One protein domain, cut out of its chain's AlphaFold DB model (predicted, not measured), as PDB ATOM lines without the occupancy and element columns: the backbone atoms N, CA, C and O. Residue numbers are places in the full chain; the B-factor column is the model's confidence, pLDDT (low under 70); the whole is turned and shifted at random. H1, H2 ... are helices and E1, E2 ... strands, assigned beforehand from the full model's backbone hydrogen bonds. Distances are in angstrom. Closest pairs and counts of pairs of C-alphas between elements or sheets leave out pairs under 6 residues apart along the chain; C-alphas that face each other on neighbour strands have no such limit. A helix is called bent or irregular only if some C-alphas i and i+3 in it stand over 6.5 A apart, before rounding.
ATOM      1  N   GLY A   6      13.907  -9.032 -49.484       88.50
ATOM      2  CA  GLY A   6      15.023  -8.800 -48.559       88.50
ATOM      3  C   GLY A   6      16.099  -9.896 -48.557       88.50
ATOM      4  O   GLY A   6      17.281  -9.575 -48.539       88.50
ATOM      5  N   ASN A   7      15.732 -11.181 -48.647       87.94
ATOM      6  CA  ASN A   7      16.724 -12.266 -48.700       87.94
ATOM      7  C   ASN A   7      17.528 -12.229 -50.010       87.94
ATOM      8  O   ASN A   7      18.717 -12.527 -50.008       87.94
ATOM      9  N   ILE A   8      16.874 -11.865 -51.119       91.19
ATOM     10  CA  ILE A   8      17.515 -11.739 -52.433       91.19
ATOM     11  C   ILE A   8      18.494 -10.565 -52.419       91.19
ATOM     12  O   ILE A   8      19.642 -10.719 -52.823       91.19
ATOM     13  N   THR A   9      18.069  -9.410 -51.902       92.81
ATOM     14  CA  THR A   9      18.926  -8.225 -51.775       92.81
ATOM     15  C   THR A   9      20.164  -8.524 -50.930       92.81
ATOM     16  O   THR A   9      21.278  -8.259 -51.369       92.81
ATOM     17  N   VAL A  10      19.989  -9.141 -49.756       93.69
ATOM     18  CA  VAL A  10      21.101  -9.533 -48.873       93.69
ATOM     19  C   VAL A  10      22.048 -10.515 -49.569       93.69
ATOM     20  O   VAL A  10      23.264 -10.370 -49.465       93.69
ATOM     21  N   PHE A  11      21.509 -11.483 -50.318       95.06
ATOM     22  CA  PHE A  11      22.319 -12.420 -51.094       95.06
ATOM     23  C   PHE A  11      23.202 -11.700 -52.121       95.06
ATOM     24  O   PHE A  11      24.401 -11.957 -52.161       95.06
ATOM     25  N   PHE A  12      22.648 -10.768 -52.904       96.75
ATOM     26  CA  PHE A  12      23.432 -10.019 -53.891       96.75
ATOM     27  C   PHE A  12      24.494  -9.122 -53.251       96.75
ATOM     28  O   PHE A  12      25.616  -9.080 -53.747       96.75
ATOM     29  N   VAL A  13      24.186  -8.462 -52.129       97.19
ATOM     30  CA  VAL A  13      25.173  -7.655 -51.389       97.19
ATOM     31  C   VAL A  13      26.358  -8.521 -50.949       97.19
ATOM     32  O   VAL A  13      27.507  -8.162 -51.205       97.19
ATOM     33  N   PHE A  14      26.096  -9.692 -50.360       97.38
ATOM     34  CA  PHE A  14      27.162 -10.620 -49.976       97.38
ATOM     35  C   PHE A  14      27.887 -11.233 -51.177       97.38
ATOM     36  O   PHE A  14      29.087 -11.466 -51.091       97.38
ATOM     37  N   ALA A  15      27.204 -11.467 -52.300       98.00
ATOM     38  CA  ALA A  15      27.826 -12.011 -53.505       98.00
ATOM     39  C   ALA A  15      28.815 -11.011 -54.119       98.00
ATOM     40  O   ALA A  15      29.933 -11.385 -54.462       98.00
ATOM     41  N   ILE A  16      28.446  -9.727 -54.183       98.19
ATOM     42  CA  ILE A  16      29.345  -8.655 -54.628       98.19
ATOM     43  C   ILE A  16      30.549  -8.553 -53.687       98.19
ATOM     44  O   ILE A  16      31.688  -8.537 -54.147       98.19
ATOM     45  N   ALA A  17      30.316  -8.552 -52.370       98.12
ATOM     46  CA  ALA A  17      31.391  -8.539 -51.381       98.12
ATOM     47  C   ALA A  17      32.340  -9.745 -51.538       98.12
ATOM     48  O   ALA A  17      33.561  -9.598 -51.458       98.12
ATOM     49  N   TRP A  18      31.795 -10.927 -51.823       98.44
ATOM     50  CA  TRP A  18      32.559 -12.154 -52.034       98.44
ATOM     51  C   TRP A  18      33.439 -12.085 -53.284       98.44
ATOM     52  O   TRP A  18      34.616 -12.442 -53.221       98.44
ATOM     53  N   VAL A  19      32.911 -11.554 -54.393       97.81
ATOM     54  CA  VAL A  19      33.688 -11.330 -55.623       97.81
ATOM     55  C   VAL A  19      34.789 -10.291 -55.396       97.81
ATOM     56  O   VAL A  19      35.915 -10.503 -55.838       97.81
ATOM     57  N   LEU A  20      34.510  -9.208 -54.664       97.00
ATOM     58  CA  LEU A  20      35.520  -8.200 -54.316       97.00
ATOM     59  C   LEU A  20      36.642  -8.773 -53.440       97.00
ATOM     60  O   LEU A  20      37.808  -8.452 -53.668       97.00
ATOM     61  N   LEU A  21      36.320  -9.646 -52.479       96.44
ATOM     62  CA  LEU A  21      37.329 -10.364 -51.691       96.44
ATOM     63  C   LEU A  21      38.189 -11.265 -52.579       96.44
ATOM     64  O   LEU A  21      39.409 -11.216 -52.475       96.44
ATOM     65  N   MET A  22      37.587 -12.018 -53.501       95.94
ATOM     66  CA  MET A  22      38.348 -12.850 -54.438       95.94
ATOM     67  C   MET A  22      39.268 -12.005 -55.336       95.94
ATOM     68  O   MET A  22      40.445 -12.318 -55.497       95.94
ATOM     69  N   GLY A  23      38.754 -10.895 -55.876       94.56
ATOM     70  CA  GLY A  23      39.536  -9.957 -56.685       94.56
ATOM     71  C   GLY A  23      40.682  -9.309 -55.905       94.56
ATOM     72  O   GLY A  23      41.749  -9.066 -56.465       94.56
ATOM     73  N   SER A  24      40.508  -9.100 -54.595       94.69
ATOM     74  CA  SER A  24      41.569  -8.565 -53.739       94.69
ATOM     75  C   SER A  24      42.811  -9.456 -53.704       94.69
ATOM     76  O   SER A  24      43.910  -8.925 -53.564       94.69
ATOM     77  N   PHE A  25      42.664 -10.775 -53.895       91.81
ATOM     78  CA  PHE A  25      43.781 -11.715 -53.805       91.81
ATOM     79  C   PHE A  25      44.797 -11.538 -54.932       91.81
ATOM     80  O   PHE A  25      45.997 -11.610 -54.686       91.81
ATOM     81  N   GLY A  26      44.337 -11.238 -56.150       88.38
ATOM     82  CA  GLY A  26      45.225 -10.960 -57.285       88.38
ATOM     83  C   GLY A  26      45.897  -9.586 -57.214       88.38
ATOM     84  O   GLY A  26      46.934  -9.365 -57.836       88.38
ATOM     85  N   CYS A  27      45.326  -8.662 -56.439       89.38
ATOM     86  CA  CYS A  27      45.800  -7.284 -56.309       89.38
ATOM     87  C   CYS A  27      46.495  -7.006 -54.966       89.38
ATOM     88  O   CYS A  27      46.751  -5.841 -54.645       89.38
ATOM     89  N   TYR A  28      46.798  -8.043 -54.180       86.62
ATOM     90  CA  TYR A  28      47.387  -7.926 -52.846       86.62
ATOM     91  C   TYR A  28      48.905  -7.691 -52.907       86.62
ATOM     92  O   TYR A  28      49.708  -8.514 -52.477       86.62
ATOM     93  N   TRP A  29      49.289  -6.550 -53.478       88.75
ATOM     94  CA  TRP A  29      50.678  -6.137 -53.657       88.75
ATOM     95  C   TRP A  29      51.010  -4.936 -52.780       88.75
ATOM     96  O   TRP A  29      50.157  -4.098 -52.471       88.75
ATOM     97  N   ARG A  67      59.954 -11.557 -40.942       78.88
ATOM     98  CA  ARG A  67      58.862 -10.897 -40.218       78.88
ATOM     99  C   ARG A  67      57.870 -10.189 -41.145       78.88
ATOM    100  O   ARG A  67      56.676 -10.426 -41.006       78.88
ATOM    101  N   GLN A  68      58.324  -9.393 -42.115       79.50
ATOM    102  CA  GLN A  68      57.447  -8.745 -43.101       79.50
ATOM    103  C   GLN A  68      56.611  -9.769 -43.864       79.50
ATOM    104  O   GLN A  68      55.391  -9.631 -43.934       79.50
ATOM    105  N   THR A  69      57.244 -10.830 -44.368       82.44
ATOM    106  CA  THR A  69      56.543 -11.912 -45.072       82.44
ATOM    107  C   THR A  69      55.496 -12.568 -44.177       82.44
ATOM    108  O   THR A  69      54.369 -12.788 -44.616       82.44
ATOM    109  N   ALA A  70      55.816 -12.812 -42.902       86.19
ATOM    110  CA  ALA A  70      54.862 -13.364 -41.944       86.19
ATOM    111  C   ALA A  70      53.661 -12.431 -41.699       86.19
ATOM    112  O   ALA A  70      52.531 -12.909 -41.623       86.19
ATOM    113  N   ILE A  71      53.871 -11.111 -41.623       87.25
ATOM    114  CA  ILE A  71      52.781 -10.134 -41.464       87.25
ATOM    115  C   ILE A  71      51.902 -10.099 -42.724       87.25
ATOM    116  O   ILE A  71      50.677 -10.134 -42.599       87.25
ATOM    117  N   PHE A  72      52.491 -10.102 -43.928       87.12
ATOM    118  CA  PHE A  72      51.732 -10.205 -45.186       87.12
ATOM    119  C   PHE A  72      50.908 -11.490 -45.248       87.12
ATOM    120  O   PHE A  72      49.720 -11.442 -45.560       87.12
ATOM    121  N   GLN A  73      51.513 -12.633 -44.918       90.00
ATOM    122  CA  GLN A  73      50.830 -13.925 -44.895       90.00
ATOM    123  C   GLN A  73      49.706 -13.959 -43.858       90.00
ATOM    124  O   GLN A  73      48.637 -14.492 -44.144       90.00
ATOM    125  N   ALA A  74      49.904 -13.356 -42.682       92.69
ATOM    126  CA  ALA A  74      48.861 -13.237 -41.669       92.69
ATOM    127  C   ALA A  74      47.699 -12.362 -42.159       92.69
ATOM    128  O   ALA A  74      46.544 -12.784 -42.092       92.69
ATOM    129  N   ALA A  75      47.986 -11.179 -42.710       92.88
ATOM    130  CA  ALA A  75      46.965 -10.290 -43.260       92.88
ATOM    131  C   ALA A  75      46.174 -10.972 -44.387       92.88
ATOM    132  O   ALA A  75      44.940 -10.969 -44.380       92.88
ATOM    133  N   PHE A  76      46.873 -11.621 -45.318       92.62
ATOM    134  CA  PHE A  76      46.273 -12.347 -46.431       92.62
ATOM    135  C   PHE A  76      45.455 -13.560 -45.962       92.62
ATOM    136  O   PHE A  76      44.320 -13.753 -46.395       92.62
ATOM    137  N   GLY A  77      45.972 -14.329 -45.001       95.12
ATOM    138  CA  GLY A  77      45.268 -15.456 -44.390       95.12
ATOM    139  C   GLY A  77      43.954 -15.038 -43.727       95.12
ATOM    140  O   GLY A  77      42.938 -15.711 -43.896       95.12
ATOM    141  N   MET A  78      43.928 -13.888 -43.047       97.00
ATOM    142  CA  MET A  78      42.698 -13.337 -42.462       97.00
ATOM    143  C   MET A  78      41.669 -12.945 -43.534       97.00
ATOM    144  O   MET A  78      40.475 -13.193 -43.350       97.00
ATOM    145  N   ALA A  79      42.109 -12.410 -44.680       96.31
ATOM    146  CA  ALA A  79      41.224 -12.134 -45.815       96.31
ATOM    147  C   ALA A  79      40.657 -13.425 -46.433       96.31
ATOM    148  O   ALA A  79      39.457 -13.495 -46.705       96.31
ATOM    149  N   ILE A  80      41.480 -14.471 -46.587       96.75
ATOM    150  CA  ILE A  80      41.027 -15.792 -47.056       96.75
ATOM    151  C   ILE A  80      39.991 -16.377 -46.093       96.75
ATOM    152  O   ILE A  80      38.933 -16.825 -46.529       96.75
ATOM    153  N   LEU A  81      40.251 -16.347 -44.782       97.94
ATOM    154  CA  LEU A  81      39.295 -16.829 -43.784       97.94
ATOM    155  C   LEU A  81      37.979 -16.041 -43.845       97.94
ATOM    156  O   LEU A  81      36.909 -16.648 -43.816       97.94
ATOM    157  N   SER A  82      38.039 -14.715 -43.993       98.12
ATOM    158  CA  SER A  82      36.851 -13.876 -44.192       98.12
ATOM    159  C   SER A  82      36.048 -14.300 -45.431       98.12
ATOM    160  O   SER A  82      34.827 -14.467 -45.336       98.12
ATOM    161  N   TRP A  83      36.726 -14.554 -46.556       98.25
ATOM    162  CA  TRP A  83      36.129 -15.028 -47.809       98.25
ATOM    163  C   TRP A  83      35.483 -16.413 -47.678       98.25
ATOM    164  O   TRP A  83      34.355 -16.605 -48.135       98.25
ATOM    165  N   VAL A  84      36.138 -17.359 -46.997       98.25
ATOM    166  CA  VAL A  84      35.578 -18.693 -46.718       98.25
ATOM    167  C   VAL A  84      34.313 -18.583 -45.865       98.25
ATOM    168  O   VAL A  84      33.280 -19.160 -46.212       98.25
ATOM    169  N   VAL A  85      34.352 -17.805 -44.775       97.94
ATOM    170  CA  VAL A  85      33.175 -17.578 -43.916       97.94
ATOM    171  C   VAL A  85      32.042 -16.932 -44.716       97.94
ATOM    172  O   VAL A  85      30.890 -17.352 -44.592       97.94
ATOM    173  N   LEU A  86      32.349 -15.971 -45.590       97.75
ATOM    174  CA  LEU A  86      31.363 -15.354 -46.475       97.75
ATOM    175  C   LEU A  86      30.774 -16.342 -47.494       97.75
ATOM    176  O   LEU A  86      29.573 -16.303 -47.760       97.75
ATOM    177  N   GLY A  87      31.575 -17.280 -48.000       97.94
ATOM    178  CA  GLY A  87      31.100 -18.392 -48.830       97.94
ATOM    179  C   GLY A  87      30.087 -19.279 -48.096       97.94
ATOM    180  O   GLY A  87      29.039 -19.629 -48.652       97.94
ATOM    181  N   PHE A  88      30.327 -19.574 -46.814       96.50
ATOM    182  CA  PHE A  88      29.341 -20.268 -45.981       96.50
ATOM    183  C   PHE A  88      28.061 -19.440 -45.801       96.50
ATOM    184  O   PHE A  88      26.968 -19.987 -45.945       96.50
ATOM    185  N   ILE A  89      28.161 -18.127 -45.557       95.56
ATOM    186  CA  ILE A  89      26.993 -17.227 -45.458       95.56
ATOM    187  C   ILE A  89      26.156 -17.269 -46.741       95.56
ATOM    188  O   ILE A  89      24.933 -17.397 -46.668       95.56
ATOM    189  N   LEU A  90      26.795 -17.191 -47.911       96.31
ATOM    190  CA  LEU A  90      26.114 -17.278 -49.207       96.31
ATOM    191  C   LEU A  90      25.400 -18.617 -49.385       96.31
ATOM    192  O   LEU A  90      24.226 -18.639 -49.759       96.31
ATOM    193  N   THR A  91      26.069 -19.715 -49.034       94.81
ATOM    194  CA  THR A  91      25.490 -21.063 -49.083       94.81
ATOM    195  C   THR A  91      24.263 -21.167 -48.171       94.81
ATOM    196  O   THR A  91      23.204 -21.633 -48.593       94.81
ATOM    197  N   PHE A  92      24.348 -20.664 -46.936       92.12
ATOM    198  CA  PHE A  92      23.218 -20.658 -46.006       92.12
ATOM    199  C   PHE A  92      22.075 -19.749 -46.463       92.12
ATOM    200  O   PHE A  92      20.912 -20.126 -46.316       92.12
ATOM    201  N   ASN A  93      22.373 -18.590 -47.054       90.75
ATOM    202  CA  ASN A  93      21.356 -17.714 -47.634       90.75
ATOM    203  C   ASN A  93      20.647 -18.375 -48.822       90.75
ATOM    204  O   ASN A  93      19.423 -18.283 -48.921       90.75
ATOM    205  N   MET A  94      21.376 -19.101 -49.673       91.81
ATOM    206  CA  MET A  94      20.796 -19.877 -50.771       91.81
ATOM    207  C   MET A  94      19.903 -21.017 -50.253       91.81
ATOM    208  O   MET A  94      18.778 -21.204 -50.711       91.81
ATOM    209  N   LEU A  95      20.339 -21.750 -49.228       89.69
ATOM    210  CA  LEU A  95      19.502 -22.773 -48.588       89.69
ATOM    211  C   LEU A  95      18.264 -22.172 -47.895       89.69
ATOM    212  O   LEU A  95      17.203 -22.803 -47.842       89.69
ATOM    213  N   ALA A  96      18.377 -20.949 -47.374       85.94
ATOM    214  CA  ALA A  96      17.267 -20.222 -46.771       85.94
ATOM    215  C   ALA A  96      16.233 -19.752 -47.808       85.94
ATOM    216  O   ALA A  96      15.035 -19.832 -47.530       85.94
ATOM    217  N   THR A  97      16.648 -19.303 -48.999       85.12
ATOM    218  CA  THR A  97      15.711 -18.947 -50.084       85.12
ATOM    219  C   THR A  97      14.967 -20.175 -50.617       85.12
ATOM    220  O   THR A  97      13.770 -20.090 -50.905       85.12
ATOM    221  N   LEU A  98      15.616 -21.343 -50.620       87.56
ATOM    222  CA  LEU A  98      15.004 -22.638 -50.944       87.56
ATOM    223  C   LEU A  98      14.114 -23.218 -49.826       87.56
ATOM    224  O   LEU A  98      13.568 -24.305 -49.986       87.56
ATOM    225  N   HIS A  99      13.944 -22.518 -48.696       82.00
ATOM    226  CA  HIS A  99      13.172 -22.964 -47.524       82.00
ATOM    227  C   HIS A  99      13.654 -24.283 -46.884       82.00
ATOM    228  O   HIS A  99      12.988 -24.815 -45.995       82.00
ATOM    229  N   MET A 100      14.832 -24.793 -47.258       83.38
ATOM    230  CA  MET A 100      15.374 -26.029 -46.683       83.38
ATOM    231  C   MET A 100      15.876 -25.823 -45.250       83.38
ATOM    232  O   MET A 100      15.768 -26.718 -44.412       83.38
ATOM    233  N   LEU A 101      16.358 -24.616 -44.932       77.69
ATOM    234  CA  LEU A 101      16.980 -24.319 -43.639       77.69
ATOM    235  C   LEU A 101      16.005 -24.389 -42.450       77.69
ATOM    236  O   LEU A 101      16.384 -24.819 -41.362       77.69
ATOM    237  N   HIS A 102      14.731 -24.031 -42.661       71.75
ATOM    238  CA  HIS A 102      13.710 -24.059 -41.605       71.75
ATOM    239  C   HIS A 102      13.376 -25.489 -41.148       71.75
ATOM    240  O   HIS A 102      12.868 -25.684 -40.045       71.75
ATOM    241  N   LYS A 103      13.663 -26.502 -41.975       79.44
ATOM    242  CA  LYS A 103      13.409 -27.907 -41.638       79.44
ATOM    243  C   LYS A 103      14.469 -28.487 -40.696       79.44
ATOM    244  O   LYS A 103      14.175 -29.437 -39.982       79.44
ATOM    245  N   ILE A 104      15.680 -27.924 -40.696       80.75
ATOM    246  CA  ILE A 104      16.821 -28.462 -39.945       80.75
ATOM    247  C   ILE A 104      16.838 -27.909 -38.520       80.75
ATOM    248  O   ILE A 104      16.814 -28.675 -37.563       80.75
ATOM    249  N   SER A 105      16.890 -26.581 -38.354       81.25
ATOM    250  CA  SER A 105      16.876 -25.964 -37.024       81.25
ATOM    251  C   SER A 105      16.663 -24.447 -37.092       81.25
ATOM    252  O   SER A 105      17.427 -23.755 -37.769       81.25
ATOM    253  N   PRO A 106      15.709 -23.880 -36.328       79.06
ATOM    254  CA  PRO A 106      15.533 -22.430 -36.241       79.06
ATOM    255  C   PRO A 106      16.745 -21.730 -35.605       79.06
ATOM    256  O   PRO A 106      17.044 -20.590 -35.951       79.06
ATOM    257  N   LYS A 107      17.499 -22.416 -34.729       84.12
ATOM    258  CA  LYS A 107      18.703 -21.857 -34.091       84.12
ATOM    259  C   LYS A 107      19.831 -21.622 -35.098       84.12
ATOM    260  O   LYS A 107      20.516 -20.605 -35.019       84.12
ATOM    261  N   LEU A 108      19.984 -22.531 -36.065       84.88
ATOM    262  CA  LEU A 108      20.988 -22.412 -37.124       84.88
ATOM    263  C   LEU A 108      20.739 -21.157 -37.967       84.88
ATOM    264  O   LEU A 108      21.669 -20.443 -38.314       84.88
ATOM    265  N   SER A 109      19.466 -20.853 -38.210       81.75
ATOM    266  CA  SER A 109      19.020 -19.688 -38.968       81.75
ATOM    267  C   SER A 109      19.386 -18.349 -38.314       81.75
ATOM    268  O   SER A 109      19.694 -17.382 -39.006       81.75
ATOM    269  N   THR A 110      19.352 -18.276 -36.981       82.25
ATOM    270  CA  THR A 110      19.793 -17.086 -36.235       82.25
ATOM    271  C   THR A 110      21.316 -16.981 -36.230       82.25
ATOM    272  O   THR A 110      21.865 -15.893 -36.420       82.25
ATOM    273  N   PHE A 111      22.002 -18.114 -36.059       87.44
ATOM    274  CA  PHE A 111      23.461 -18.167 -36.043       87.44
ATOM    275  C   PHE A 111      24.069 -17.676 -37.365       87.44
ATOM    276  O   PHE A 111      24.921 -16.787 -37.367       87.44
ATOM    277  N   THR A 112      23.562 -18.177 -38.494       86.62
ATOM    278  CA  THR A 112      24.049 -17.836 -39.841       86.62
ATOM    279  C   THR A 112      23.789 -16.390 -40.241       86.62
ATOM    280  O   THR A 112      24.539 -15.848 -41.049       86.62
ATOM    281  N   LYS A 113      22.772 -15.739 -39.668       83.88
ATOM    282  CA  LYS A 113      22.433 -14.347 -39.987       83.88
ATOM    283  C   LYS A 113      23.136 -13.298 -39.145       83.88
ATOM    284  O   LYS A 113      23.379 -12.213 -39.656       83.88
ATOM    285  N   CYS A 114      23.407 -13.589 -37.875       86.38
ATOM    286  CA  CYS A 114      23.963 -12.602 -36.949       86.38
ATOM    287  C   CYS A 114      25.465 -12.812 -36.732       86.38
ATOM    288  O   CYS A 114      26.270 -11.893 -36.893       86.38
ATOM    289  N   PHE A 115      25.862 -14.045 -36.414       92.06
ATOM    290  CA  PHE A 115      27.223 -14.326 -35.973       92.06
ATOM    291  C   PHE A 115      28.189 -14.463 -37.143       92.06
ATOM    292  O   PHE A 115      29.249 -13.848 -37.117       92.06
ATOM    293  N   LEU A 116      27.825 -15.211 -38.191       95.44
ATOM    294  CA  LEU A 116      28.734 -15.416 -39.324       95.44
ATOM    295  C   LEU A 116      29.126 -14.104 -40.033       95.44
ATOM    296  O   LEU A 116      30.324 -13.918 -40.243       95.44
ATOM    297  N   PRO A 117      28.199 -13.180 -40.377       95.94
ATOM    298  CA  PRO A 117      28.583 -11.906 -40.990       95.94
ATOM    299  C   PRO A 117      29.485 -11.073 -40.082       95.94
ATOM    300  O   PRO A 117      30.454 -10.495 -40.561       95.94
ATOM    301  N   SER A 118      29.223 -11.078 -38.772       96.50
ATOM    302  CA  SER A 118      30.062 -10.387 -37.787       96.50
ATOM    303  C   SER A 118      31.476 -10.973 -37.735       96.50
ATOM    304  O   SER A 118      32.450 -10.227 -37.736       96.50
ATOM    305  N   ILE A 119      31.610 -12.304 -37.757       97.38
ATOM    306  CA  ILE A 119      32.910 -12.990 -37.799       97.38
ATOM    307  C   ILE A 119      33.653 -12.655 -39.098       97.38
ATOM    308  O   ILE A 119      34.815 -12.262 -39.053       97.38
ATOM    309  N   SER A 120      32.986 -12.765 -40.252       97.88
ATOM    310  CA  SER A 120      33.576 -12.440 -41.558       97.88
ATOM    311  C   SER A 120      34.036 -10.978 -41.625       97.88
ATOM    312  O   SER A 120      35.149 -10.709 -42.079       97.88
ATOM    313  N   PHE A 121      33.239 -10.051 -41.085       98.12
ATOM    314  CA  PHE A 121      33.592  -8.639 -40.960       98.12
ATOM    315  C   PHE A 121      34.833  -8.420 -40.086       98.12
ATOM    316  O   PHE A 121      35.769  -7.756 -40.525       98.12
ATOM    317  N   VAL A 122      34.878  -9.001 -38.880       98.06
ATOM    318  CA  VAL A 122      36.032  -8.862 -37.975       98.06
ATOM    319  C   VAL A 122      37.301  -9.414 -38.624       98.06
ATOM    320  O   VAL A 122      38.337  -8.760 -38.567       98.06
ATOM    321  N   LEU A 123      37.227 -10.569 -39.289       98.12
ATOM    322  CA  LEU A 123      38.363 -11.143 -40.019       98.12
ATOM    323  C   LEU A 123      38.840 -10.225 -41.159       98.12
ATOM    324  O   LEU A 123      40.042 -10.004 -41.306       98.12
ATOM    325  N   GLY A 124      37.908  -9.658 -41.932       97.44
ATOM    326  CA  GLY A 124      38.217  -8.748 -43.038       97.44
ATOM    327  C   GLY A 124      38.844  -7.432 -42.568       97.44
ATOM    328  O   GLY A 124      39.869  -7.011 -43.097       97.44
ATOM    329  N   ILE A 125      38.302  -6.818 -41.513       97.44
ATOM    330  CA  ILE A 125      38.883  -5.606 -40.921       97.44
ATOM    331  C   ILE A 125      40.234  -5.893 -40.268       97.44
ATOM    332  O   ILE A 125      41.158  -5.108 -40.453       97.44
ATOM    333  N   MET A 126      40.397  -7.018 -39.564       96.94
ATOM    334  CA  MET A 126      41.700  -7.405 -39.013       96.94
ATOM    335  C   MET A 126      42.751  -7.572 -40.112       96.94
ATOM    336  O   MET A 126      43.873  -7.108 -39.940       96.94
ATOM    337  N   SER A 127      42.391  -8.155 -41.262       95.56
ATOM    338  CA  SER A 127      43.276  -8.201 -42.433       95.56
ATOM    339  C   SER A 127      43.742  -6.801 -42.846       95.56
ATOM    340  O   SER A 127      44.943  -6.566 -42.974       95.56
ATOM    341  N   VAL A 128      42.811  -5.847 -42.982       94.19
ATOM    342  CA  VAL A 128      43.133  -4.456 -43.343       94.19
ATOM    343  C   VAL A 128      44.003  -3.789 -42.277       94.19
ATOM    344  O   VAL A 128      44.987  -3.146 -42.623       94.19
ATOM    345  N   LEU A 129      43.692  -3.955 -40.989       93.25
ATOM    346  CA  LEU A 129      44.456  -3.353 -39.892       93.25
ATOM    347  C   LEU A 129      45.893  -3.880 -39.827       93.25
ATOM    348  O   LEU A 129      46.821  -3.085 -39.693       93.25
ATOM    349  N   ILE A 130      46.091  -5.196 -39.963       91.62
ATOM    350  CA  ILE A 130      47.428  -5.808 -40.005       91.62
ATOM    351  C   ILE A 130      48.212  -5.258 -41.200       91.62
ATOM    352  O   ILE A 130      49.381  -4.903 -41.073       91.62
ATOM    353  N   PHE A 131      47.555  -5.145 -42.351       88.38
ATOM    354  CA  PHE A 131      48.180  -4.655 -43.571       88.38
ATOM    355  C   PHE A 131      48.552  -3.168 -43.502       88.38
ATOM    356  O   PHE A 131      49.652  -2.786 -43.890       88.38
ATOM    357  N   VAL A 132      47.675  -2.323 -42.951       86.06
ATOM    358  CA  VAL A 132      47.949  -0.899 -42.698       86.06
ATOM    359  C   VAL A 132      49.078  -0.732 -41.675       86.06
ATOM    360  O   VAL A 132      49.945   0.123 -41.848       86.06
ATOM    361  N   GLY A 133      49.107  -1.578 -40.641       82.44
ATOM    362  CA  GLY A 133      50.154  -1.591 -39.617       82.44
ATOM    363  C   GLY A 133      51.509  -2.126 -40.092       82.44
ATOM    364  O   GLY A 133      52.509  -1.955 -39.394       82.44
ATOM    365  N   LEU A 134      51.576  -2.740 -41.278       80.25
ATOM    366  CA  LEU A 134      52.778  -3.407 -41.781       80.25
ATOM    367  C   LEU A 134      53.982  -2.471 -41.874       80.25
ATOM    368  O   LEU A 134      55.110  -2.863 -41.579       80.25
ATOM    369  N   GLY A 135      53.764  -1.229 -42.283       74.19
ATOM    370  CA  GLY A 135      54.888  -0.329 -42.455       74.19
ATOM    371  C   GLY A 135      55.416   0.274 -41.140       74.19
ATOM    372  O   GLY A 135      56.615   0.532 -41.045       74.19
ATOM    373  N   GLU A 136      54.592   0.366 -40.091       74.12
ATOM    374  CA  GLU A 136      55.055   0.687 -38.731       74.12
ATOM    375  C   GLU A 136      55.899  -0.468 -38.169       74.12
ATOM    376  O   GLU A 136      56.981  -0.251 -37.622       74.12
ATOM    377  N   ALA A 137      55.460  -1.715 -38.381       74.75
ATOM    378  CA  ALA A 137      56.248  -2.896 -38.026       74.75
ATOM    379  C   ALA A 137      57.592  -2.925 -38.775       74.75
ATOM    380  O   ALA A 137      58.632  -3.193 -38.177       74.75
ATOM    381  N   ARG A 138      57.594  -2.553 -40.062       73.00
ATOM    382  CA  ARG A 138      58.819  -2.424 -40.861       73.00
ATOM    383  C   ARG A 138      59.762  -1.349 -40.330       73.00
ATOM    384  O   ARG A 138      60.968  -1.580 -40.328       73.00
ATOM    385  N   LYS A 139      59.239  -0.192 -39.901       72.44
ATOM    386  CA  LYS A 139      60.049   0.864 -39.278       72.44
ATOM    387  C   LYS A 139      60.789   0.289 -38.071       72.44
ATOM    388  O   LYS A 139      62.010   0.371 -38.030       72.44
ATOM    389  N   ARG A 140      60.068  -0.355 -37.149       73.50
ATOM    390  CA  ARG A 140      60.640  -0.941 -35.923       73.50
ATOM    391  C   ARG A 140      61.670  -2.029 -36.208       73.50
ATOM    392  O   ARG A 140      62.737  -2.012 -35.607       73.50
ATOM    393  N   ASP A 141      61.384  -2.925 -37.152       72.12
ATOM    394  CA  ASP A 141      62.331  -3.972 -37.556       72.12
ATOM    395  C   ASP A 141      63.641  -3.373 -38.102       72.12
ATOM    396  O   ASP A 141      64.719  -3.835 -37.737       72.12
ATOM    397  N   TYR A 142      63.566  -2.307 -38.910       73.06
ATOM    398  CA  TYR A 142      64.753  -1.605 -39.408       73.06
ATOM    399  C   TYR A 142      65.567  -0.946 -38.284       73.06
ATOM    400  O   TYR A 142      66.797  -1.006 -38.297       73.06
ATOM    401  N   CYS A 143      64.897  -0.316 -37.311       72.38
ATOM    402  CA  CYS A 143      65.563   0.281 -36.148       72.38
ATOM    403  C   CYS A 143      66.333  -0.771 -35.359       72.38
ATOM    404  O   CYS A 143      67.499  -0.566 -35.019       72.38
ATOM    405  N   TRP A 144      65.684  -1.911 -35.129       74.06
ATOM    406  CA  TRP A 144      66.268  -3.011 -34.387       74.06
ATOM    407  C   TRP A 144      67.495  -3.572 -35.108       74.06
ATOM    408  O   TRP A 144      68.546  -3.734 -34.503       74.06
ATOM    409  N   GLU A 145      67.395  -3.821 -36.413       71.81
ATOM    410  CA  GLU A 145      68.492  -4.400 -37.194       71.81
ATOM    411  C   GLU A 145      69.710  -3.471 -37.289       71.81
ATOM    412  O   GLU A 145      70.849  -3.924 -37.203       71.81
ATOM    413  N   LYS A 146      69.485  -2.164 -37.458       71.62
ATOM    414  CA  LYS A 146      70.570  -1.209 -37.710       71.62
ATOM    415  C   LYS A 146      71.151  -0.578 -36.449       71.62
ATOM    416  O   LYS A 146      72.317  -0.187 -36.450       71.62
ATOM    417  N   TYR A 147      70.337  -0.413 -35.412       74.44
ATOM    418  CA  TYR A 147      70.692   0.358 -34.223       74.44
ATOM    419  C   TYR A 147      70.511  -0.419 -32.916       74.44
ATOM    420  O   TYR A 147      70.772   0.166 -31.871       74.44
ATOM    421  N   ASP A 148      70.066  -1.681 -32.956       75.88
ATOM    422  CA  ASP A 148      69.753  -2.506 -31.773       75.88
ATOM    423  C   ASP A 148      68.791  -1.804 -30.792       75.88
ATOM    424  O   ASP A 148      68.901  -1.897 -29.573       75.88
ATOM    425  N   THR A 149      67.853  -1.019 -31.338       70.75
ATOM    426  CA  THR A 149      66.869  -0.248 -30.562       70.75
ATOM    427  C   THR A 149      65.481  -0.328 -31.195       70.75
ATOM    428  O   THR A 149      65.335  -0.337 -32.415       70.75
ATOM    429  N   GLU A 150      64.431  -0.340 -30.365       62.94
ATOM    430  CA  GLU A 150      63.033  -0.286 -30.839       62.94
ATOM    431  C   GLU A 150      62.651   1.092 -31.393       62.94
ATOM    432  O   GLU A 150      61.760   1.207 -32.237       62.94
ATOM    433  N   ASN A 151      63.341   2.139 -30.936       65.12
ATOM    434  CA  ASN A 151      63.027   3.524 -31.248       65.12
ATOM    435  C   ASN A 151      64.052   4.110 -32.224       65.12
ATOM    436  O   ASN A 151      65.121   4.553 -31.816       65.12
ATOM    437  N   CYS A 152      63.678   4.234 -33.502       64.38
ATOM    438  CA  CYS A 152      64.403   5.106 -34.443       64.38
ATOM    439  C   CYS A 152      64.230   6.600 -34.132       64.38
ATOM    440  O   CYS A 152      64.859   7.431 -34.781       64.38
ATOM    441  N   ASP A 153      63.358   6.957 -33.189       62.16
ATOM    442  CA  ASP A 153      63.014   8.352 -32.904       62.16
ATOM    443  C   ASP A 153      64.056   9.049 -31.998       62.16
ATOM    444  O   ASP A 153      63.873  10.201 -31.626       62.16
ATOM    445  N   PHE A 168      57.510   7.232 -40.947       50.75
ATOM    446  CA  PHE A 168      56.594   6.262 -41.514       50.75
ATOM    447  C   PHE A 168      55.266   6.936 -41.861       50.75
ATOM    448  O   PHE A 168      54.617   7.553 -41.017       50.75
ATOM    449  N   LYS A 169      54.856   6.796 -43.117       58.19
ATOM    450  CA  LYS A 169      53.510   7.103 -43.584       58.19
ATOM    451  C   LYS A 169      52.998   5.862 -44.319       58.19
ATOM    452  O   LYS A 169      53.756   5.205 -45.026       58.19
ATOM    453  N   PHE A 170      51.710   5.555 -44.156       57.19
ATOM    454  CA  PHE A 170      51.011   4.474 -44.873       57.19
ATOM    455  C   PHE A 170      51.245   4.530 -46.394       57.19
ATOM    456  O   PHE A 170      51.397   3.502 -47.050       57.19
ATOM    457  N   VAL A 171      51.350   5.756 -46.908       65.06
ATOM    458  CA  VAL A 171      52.010   6.103 -48.163       65.06
ATOM    459  C   VAL A 171      53.216   6.944 -47.781       65.06
ATOM    460  O   VAL A 171      53.039   8.090 -47.365       65.06
ATOM    461  N   TYR A 172      54.417   6.376 -47.839       67.19
ATOM    462  CA  TYR A 172      55.616   7.171 -47.611       67.19
ATOM    463  C   TYR A 172      56.046   7.803 -48.919       67.19
ATOM    464  O   TYR A 172      55.949   7.189 -49.976       67.19
ATOM    465  N   ASP A 173      56.490   9.041 -48.800       65.31
ATOM    466  CA  ASP A 173      57.131   9.811 -49.843       65.31
ATOM    467  C   ASP A 173      58.303  10.493 -49.142       65.31
ATOM    468  O   ASP A 173      58.112  11.361 -48.281       65.31
ATOM    469  N   VAL A 174      59.493   9.936 -49.346       66.12
ATOM    470  CA  VAL A 174      60.730  10.479 -48.799       66.12
ATOM    471  C   VAL A 174      61.351  11.299 -49.907       66.12
ATOM    472  O   VAL A 174      62.070  10.776 -50.758       66.12
ATOM    473  N   ASP A 175      61.056  12.590 -49.858       59.50
ATOM    474  CA  ASP A 175      61.614  13.574 -50.763       59.50
ATOM    475  C   ASP A 175      62.912  14.113 -50.152       59.50
ATOM    476  O   ASP A 175      62.896  14.879 -49.187       59.50
ATOM    477  N   LYS A 176      64.065  13.646 -50.644       59.00
ATOM    478  CA  LYS A 176      65.376  14.053 -50.102       59.00
ATOM    479  C   LYS A 176      65.940  15.331 -50.722       59.00
ATOM    480  O   LYS A 176      67.086  15.675 -50.449       59.00
ATOM    481  N   GLY A 177      65.179  16.016 -51.575       58.91
ATOM    482  CA  GLY A 177      65.678  17.154 -52.354       58.91
ATOM    483  C   GLY A 177      66.681  16.770 -53.451       58.91
ATOM    484  O   GLY A 177      67.131  17.646 -54.185       58.91
ATOM    485  N   ASP A 178      67.005  15.481 -53.585       66.69
ATOM    486  CA  ASP A 178      67.706  14.914 -54.732       66.69
ATOM    487  C   ASP A 178      66.654  14.383 -55.722       66.69
ATOM    488  O   ASP A 178      65.916  13.460 -55.354       66.69
ATOM    489  N   PRO A 179      66.569  14.929 -56.951       65.62
ATOM    490  CA  PRO A 179      65.613  14.472 -57.959       65.62
ATOM    491  C   PRO A 179      65.803  13.001 -58.375       65.62
ATOM    492  O   PRO A 179      64.942  12.450 -59.055       65.62
ATOM    493  N   TYR A 180      66.906  12.351 -57.981       65.56
ATOM    494  CA  TYR A 180      67.202  10.957 -58.321       65.56
ATOM    495  C   TYR A 180      66.991   9.950 -57.169       65.56
ATOM    496  O   TYR A 180      67.006   8.745 -57.418       65.56
ATOM    497  N   ASP A 181      66.756  10.387 -55.922       69.19
ATOM    498  CA  ASP A 181      66.497   9.497 -54.764       69.19
ATOM    499  C   ASP A 181      65.072   9.675 -54.219       69.19
ATOM    500  O   ASP A 181      64.850   9.676 -53.004       69.19
ATOM    501  N   HIS A 182      64.092   9.801 -55.119       69.62
ATOM    502  CA  HIS A 182      62.683   9.721 -54.750       69.62
ATOM    503  C   HIS A 182      62.357   8.296 -54.302       69.62
ATOM    504  O   HIS A 182      62.558   7.316 -55.032       69.62
ATOM    505  N   ARG A 183      61.856   8.172 -53.071       74.75
ATOM    506  CA  ARG A 183      61.387   6.894 -52.536       74.75
ATOM    507  C   ARG A 183      59.958   7.033 -52.092       74.75
ATOM    508  O   ARG A 183      59.690   7.672 -51.075       74.75
ATOM    509  N   TYR A 184      59.069   6.357 -52.801       79.94
ATOM    510  CA  TYR A 184      57.690   6.244 -52.378       79.94
ATOM    511  C   TYR A 184      57.263   4.792 -52.299       79.94
ATOM    512  O   TYR A 184      57.742   3.921 -53.024       79.94
ATOM    513  N   GLY A 185      56.347   4.506 -51.392       80.62
ATOM    514  CA  GLY A 185      55.824   3.164 -51.270       80.62
ATOM    515  C   GLY A 185      54.536   3.131 -50.493       80.62
ATOM    516  O   GLY A 185      54.238   3.993 -49.668       80.62
ATOM    517  N   GLY A 186      53.753   2.115 -50.800       83.88
ATOM    518  CA  GLY A 186      52.429   1.992 -50.257       83.88
ATOM    519  C   GLY A 186      51.724   0.755 -50.775       83.88
ATOM    520  O   GLY A 186      52.192   0.060 -51.686       83.88
ATOM    521  N   PRO A 187      50.580   0.461 -50.172       83.94
ATOM    522  CA  PRO A 187      49.790  -0.667 -50.585       83.94
ATOM    523  C   PRO A 187      49.104  -0.422 -51.930       83.94
ATOM    524  O   PRO A 187      48.638   0.679 -52.218       83.94
ATOM    525  N   TYR A 188      49.004  -1.475 -52.739       85.81
ATOM    526  CA  TYR A 188      48.333  -1.428 -54.035       85.81
ATOM    527  C   TYR A 188      46.801  -1.478 -53.893       85.81
ATOM    528  O   TYR A 188      46.261  -1.272 -52.817       85.81
ATOM    529  N   THR A 189      46.045  -1.753 -54.952       87.00
ATOM    530  CA  THR A 189      44.570  -1.704 -54.909       87.00
ATOM    531  C   THR A 189      43.898  -2.859 -54.146       87.00
ATOM    532  O   THR A 189      42.703  -2.795 -53.870       87.00
ATOM    533  N   GLY A 190      44.620  -3.912 -53.748       87.44
ATOM    534  CA  GLY A 190      44.021  -5.077 -53.081       87.44
ATOM    535  C   GLY A 190      43.346  -4.769 -51.739       87.44
ATOM    536  O   GLY A 190      42.224  -5.214 -51.498       87.44
ATOM    537  N   TRP A 191      43.973  -3.973 -50.868       90.19
ATOM    538  CA  TRP A 191      43.426  -3.700 -49.525       90.19
ATOM    539  C   TRP A 191      42.118  -2.907 -49.561       90.19
ATOM    540  O   TRP A 191      41.250  -3.135 -48.719       90.19
ATOM    541  N   ILE A 192      41.947  -2.005 -50.536       92.94
ATOM    542  CA  ILE A 192      40.716  -1.220 -50.643       92.94
ATOM    543  C   ILE A 192      39.543  -2.109 -51.066       92.94
ATOM    544  O   ILE A 192      38.436  -1.931 -50.564       92.94
ATOM    545  N   CYS A 193      39.787  -3.143 -51.880       95.19
ATOM    546  CA  CYS A 193      38.784  -4.165 -52.187       95.19
ATOM    547  C   CYS A 193      38.352  -4.932 -50.925       95.19
ATOM    548  O   CYS A 193      37.154  -5.139 -50.725       95.19
ATOM    549  N   VAL A 194      39.294  -5.297 -50.044       95.94
ATOM    550  CA  VAL A 194      38.979  -5.942 -48.750       95.94
ATOM    551  C   VAL A 194      38.174  -5.004 -47.849       95.94
ATOM    552  O   VAL A 194      37.203  -5.437 -47.226       95.94
ATOM    553  N   LEU A 195      38.535  -3.719 -47.800       96.50
ATOM    554  CA  LEU A 195      37.841  -2.708 -47.002       96.50
ATOM    555  C   LEU A 195      36.400  -2.490 -47.486       96.50
ATOM    556  O   LEU A 195      35.469  -2.564 -46.685       96.50
ATOM    557  N   ILE A 196      36.208  -2.269 -48.791       97.50
ATOM    558  CA  ILE A 196      34.880  -2.100 -49.399       97.50
ATOM    559  C   ILE A 196      34.047  -3.365 -49.194       97.50
ATOM    560  O   ILE A 196      32.883  -3.278 -48.805       97.50
ATOM    561  N   SER A 197      34.639  -4.544 -49.395       97.81
ATOM    562  CA  SER A 197      33.952  -5.809 -49.140       97.81
ATOM    563  C   SER A 197      33.525  -5.934 -47.676       97.81
ATOM    564  O   SER A 197      32.367  -6.231 -47.398       97.81
ATOM    565  N   SER A 198      34.407  -5.604 -46.732       98.06
ATOM    566  CA  SER A 198      34.101  -5.621 -45.297       98.06
ATOM    567  C   SER A 198      32.962  -4.653 -44.945       98.06
ATOM    568  O   SER A 198      32.055  -5.020 -44.199       98.06
ATOM    569  N   ALA A 199      32.933  -3.457 -45.540       98.12
ATOM    570  CA  ALA A 199      31.823  -2.516 -45.387       98.12
ATOM    571  C   ALA A 199      30.499  -3.084 -45.937       98.12
ATOM    572  O   ALA A 199      29.464  -2.996 -45.273       98.12
ATOM    573  N   LEU A 200      30.524  -3.729 -47.108       98.12
ATOM    574  CA  LEU A 200      29.351  -4.403 -47.676       98.12
ATOM    575  C   LEU A 200      28.882  -5.577 -46.808       98.12
ATOM    576  O   LEU A 200      27.678  -5.760 -46.646       98.12
ATOM    577  N   ILE A 201      29.798  -6.349 -46.216       97.94
ATOM    578  CA  ILE A 201      29.466  -7.443 -45.290       97.94
ATOM    579  C   ILE A 201      28.788  -6.886 -44.036       97.94
ATOM    580  O   ILE A 201      27.787  -7.441 -43.587       97.94
ATOM    581  N   PHE A 202      29.282  -5.770 -43.498       97.56
ATOM    582  CA  PHE A 202      28.681  -5.107 -42.343       97.56
ATOM    583  C   PHE A 202      27.255  -4.623 -42.641       97.56
ATOM    584  O   PHE A 202      26.311  -4.987 -41.936       97.56
ATOM    585  N   VAL A 203      27.071  -3.877 -43.736       96.44
ATOM    586  CA  VAL A 203      25.753  -3.387 -44.176       96.44
ATOM    587  C   VAL A 203      24.812  -4.550 -44.509       96.44
ATOM    588  O   VAL A 203      23.658  -4.566 -44.080       96.44
ATOM    589  N   GLY A 204      25.309  -5.570 -45.213       95.38
ATOM    590  CA  GLY A 204      24.573  -6.796 -45.513       95.38
ATOM    591  C   GLY A 204      24.161  -7.554 -44.251       95.38
ATOM    592  O   GLY A 204      23.048  -8.074 -44.186       95.38
ATOM    593  N   GLY A 205      25.006  -7.557 -43.217       94.75
ATOM    594  CA  GLY A 205      24.700  -8.087 -41.889       94.75
ATOM    595  C   GLY A 205      23.552  -7.336 -41.212       94.75
ATOM    596  O   GLY A 205      22.603  -7.968 -40.745       94.75
ATOM    597  N   ILE A 206      23.573  -5.999 -41.236       93.88
ATOM    598  CA  ILE A 206      22.489  -5.157 -40.695       93.88
ATOM    599  C   ILE A 206      21.173  -5.414 -41.440       93.88
ATOM    600  O   ILE A 206      20.129  -5.603 -40.810       93.88
ATOM    601  N   PHE A 207      21.197  -5.471 -42.773       92.50
ATOM    602  CA  PHE A 207      20.005  -5.775 -43.572       92.50
ATOM    603  C   PHE A 207      19.494  -7.200 -43.349       92.50
ATOM    604  O   PHE A 207      18.286  -7.417 -43.242       92.50
ATOM    605  N   SER A 208      20.399  -8.168 -43.211       90.56
ATOM    606  CA  SER A 208      20.058  -9.545 -42.849       90.56
ATOM    607  C   SER A 208      19.379  -9.610 -41.480       90.56
ATOM    608  O   SER A 208      18.401 -10.334 -41.304       90.56
ATOM    609  N   TYR A 209      19.839  -8.820 -40.512       88.69
ATOM    610  CA  TYR A 209      19.241  -8.774 -39.181       88.69
ATOM    611  C   TYR A 209      17.857  -8.103 -39.175       88.69
ATOM    612  O   TYR A 209      16.912  -8.638 -38.599       88.69
ATOM    613  N   THR A 210      17.722  -6.955 -39.842       88.31
ATOM    614  CA  THR A 210      16.523  -6.100 -39.766       88.31
ATOM    615  C   THR A 210      15.396  -6.519 -40.712       88.31
ATOM    616  O   THR A 210      14.234  -6.545 -40.309       88.31
ATOM    617  N   TRP A 211      15.702  -6.872 -41.965       84.19
ATOM    618  CA  TRP A 211      14.682  -7.148 -42.989       84.19
ATOM    619  C   TRP A 211      14.404  -8.619 -43.225       84.19
ATOM    620  O   TRP A 211      13.322  -8.982 -43.699       84.19
ATOM    621  N   ALA A 212      15.347  -9.496 -42.904       66.62
ATOM    622  CA  ALA A 212      15.179 -10.914 -43.158       66.62
ATOM    623  C   ALA A 212      14.389 -11.567 -42.004       66.62
ATOM    624  O   ALA A 212      14.854 -12.504 -41.356       66.62
ATOM    625  N   GLY A 213      13.183 -11.049 -41.741       61.06
ATOM    626  CA  GLY A 213      12.363 -11.375 -40.579       61.06
ATOM    627  C   GLY A 213      11.991 -12.853 -40.502       61.06
ATOM    628  O   GLY A 213      11.091 -13.315 -41.198       61.06
TER     629      GLY A 213
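Overview. This is residues 6 to 29, 67 to 153 and 168 to 213 of the 271 residues of an uncharacterized protein of Cavenderia fasciculata (strain SH3) (UniProt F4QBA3). This is a long up-and-down bundle of four helices, H1, H2, H4a and H5, set side by side in a ring, each running against the one before it in the chain. At one end the arm H4b and the small strand hairpin E1 and E2 reach beyond the bundle, with residues 176 to 181 sticking out; at the other end the short H3 lies in the turn from H2 to H4a. The printed part has 157 residues, with five named helices and two named strands in the order H1, H2, H3, H4, E1, E2, H5; the sheet E1 - E2 is antiparallel, and the class is mostly helix. The whole is loose, with a radius of gyration of the C-alphas of 20.1 A, and a rod spanning 67 by 31 by 24 A.

Arrangement. E1, residues 172 to 174, and E2, residues 183 to 187, form an antiparallel hairpin, with N 174 and O 183 2.9 A apart and N 172 and O 185 3.0 A apart, both within hydrogen-bond range. A tight link joins E2 to H5, residues 190 to 211. H5 touches H1, residues 6 to 26, opposite ways at a shallow tilt of 14 degrees, the closest C-alphas being those of Ser 24 and Gly 190, 4.3 A apart. H1 touches H2, residues 67 to 97, opposite ways at 26 degrees, a shallow tilt, closest at the C-alphas of Leu 21 and Trp 83, 6.2 A. H4, residues 106 to 147, was assigned as one helix by its hydrogen bonds but is bent: C-alphas 132 and 135 are 7.0 A apart, and its arms H4a, residues 106 to 132, and H4b, residues 135 to 147, stand at a steep tilt of 42 degrees. H4a touches H2, opposite ways at a shallow 24 degrees, with the C-alphas of Ala 75 and Ser 127 closest at 4.3 A. H4a also touches H5, opposite ways at a shallow 24 degrees, with the C-alphas of Phe 121 and Ser 198 closest at 5.3 A. H1 and H4a are apart. H4b is close to H2 but not clearly touching, the C-alphas of Gln 68 and Arg 138 being closest at 6.8 A. H3, residues 101 to 104, only just touches H2, with 3 pairs of C-alphas within 8 A, and only at the corner, closest at the C-alphas of Leu 95 and Leu 101, 5.8 A. Every O i to N i+4 pair is within hydrogen-bond range in H2, H4b and H5, against 15 of 17 in H1 and 19 of 23 in H4a; H3 is too short for one.

Along the chain. H1 is 31.5 A long from C-alpha 6 at (15.023, -8.800, -48.559). H2 measures 45.0 A, H4a 39.4 A with a kink of 26 degrees near residue 114, and H5 31.1 A, ending at C-alpha 211, (14.682, -7.148, -42.989).

Size, cuts and confidence. The C-alphas of Lys 103 and Asp 178 are the farthest apart, 70.4 A. Two cuts leave out residues 30 to 66, with 16.4 A between C-alphas 29 and 67, and residues 154 to 167, with 10.9 A between C-alphas 153 and 168. Of the links that are printed whole, none is long. The mean pLDDT of the printed part is 85.7, with residues 150 to 153, 168 to 182 and 212 to 213 under 70.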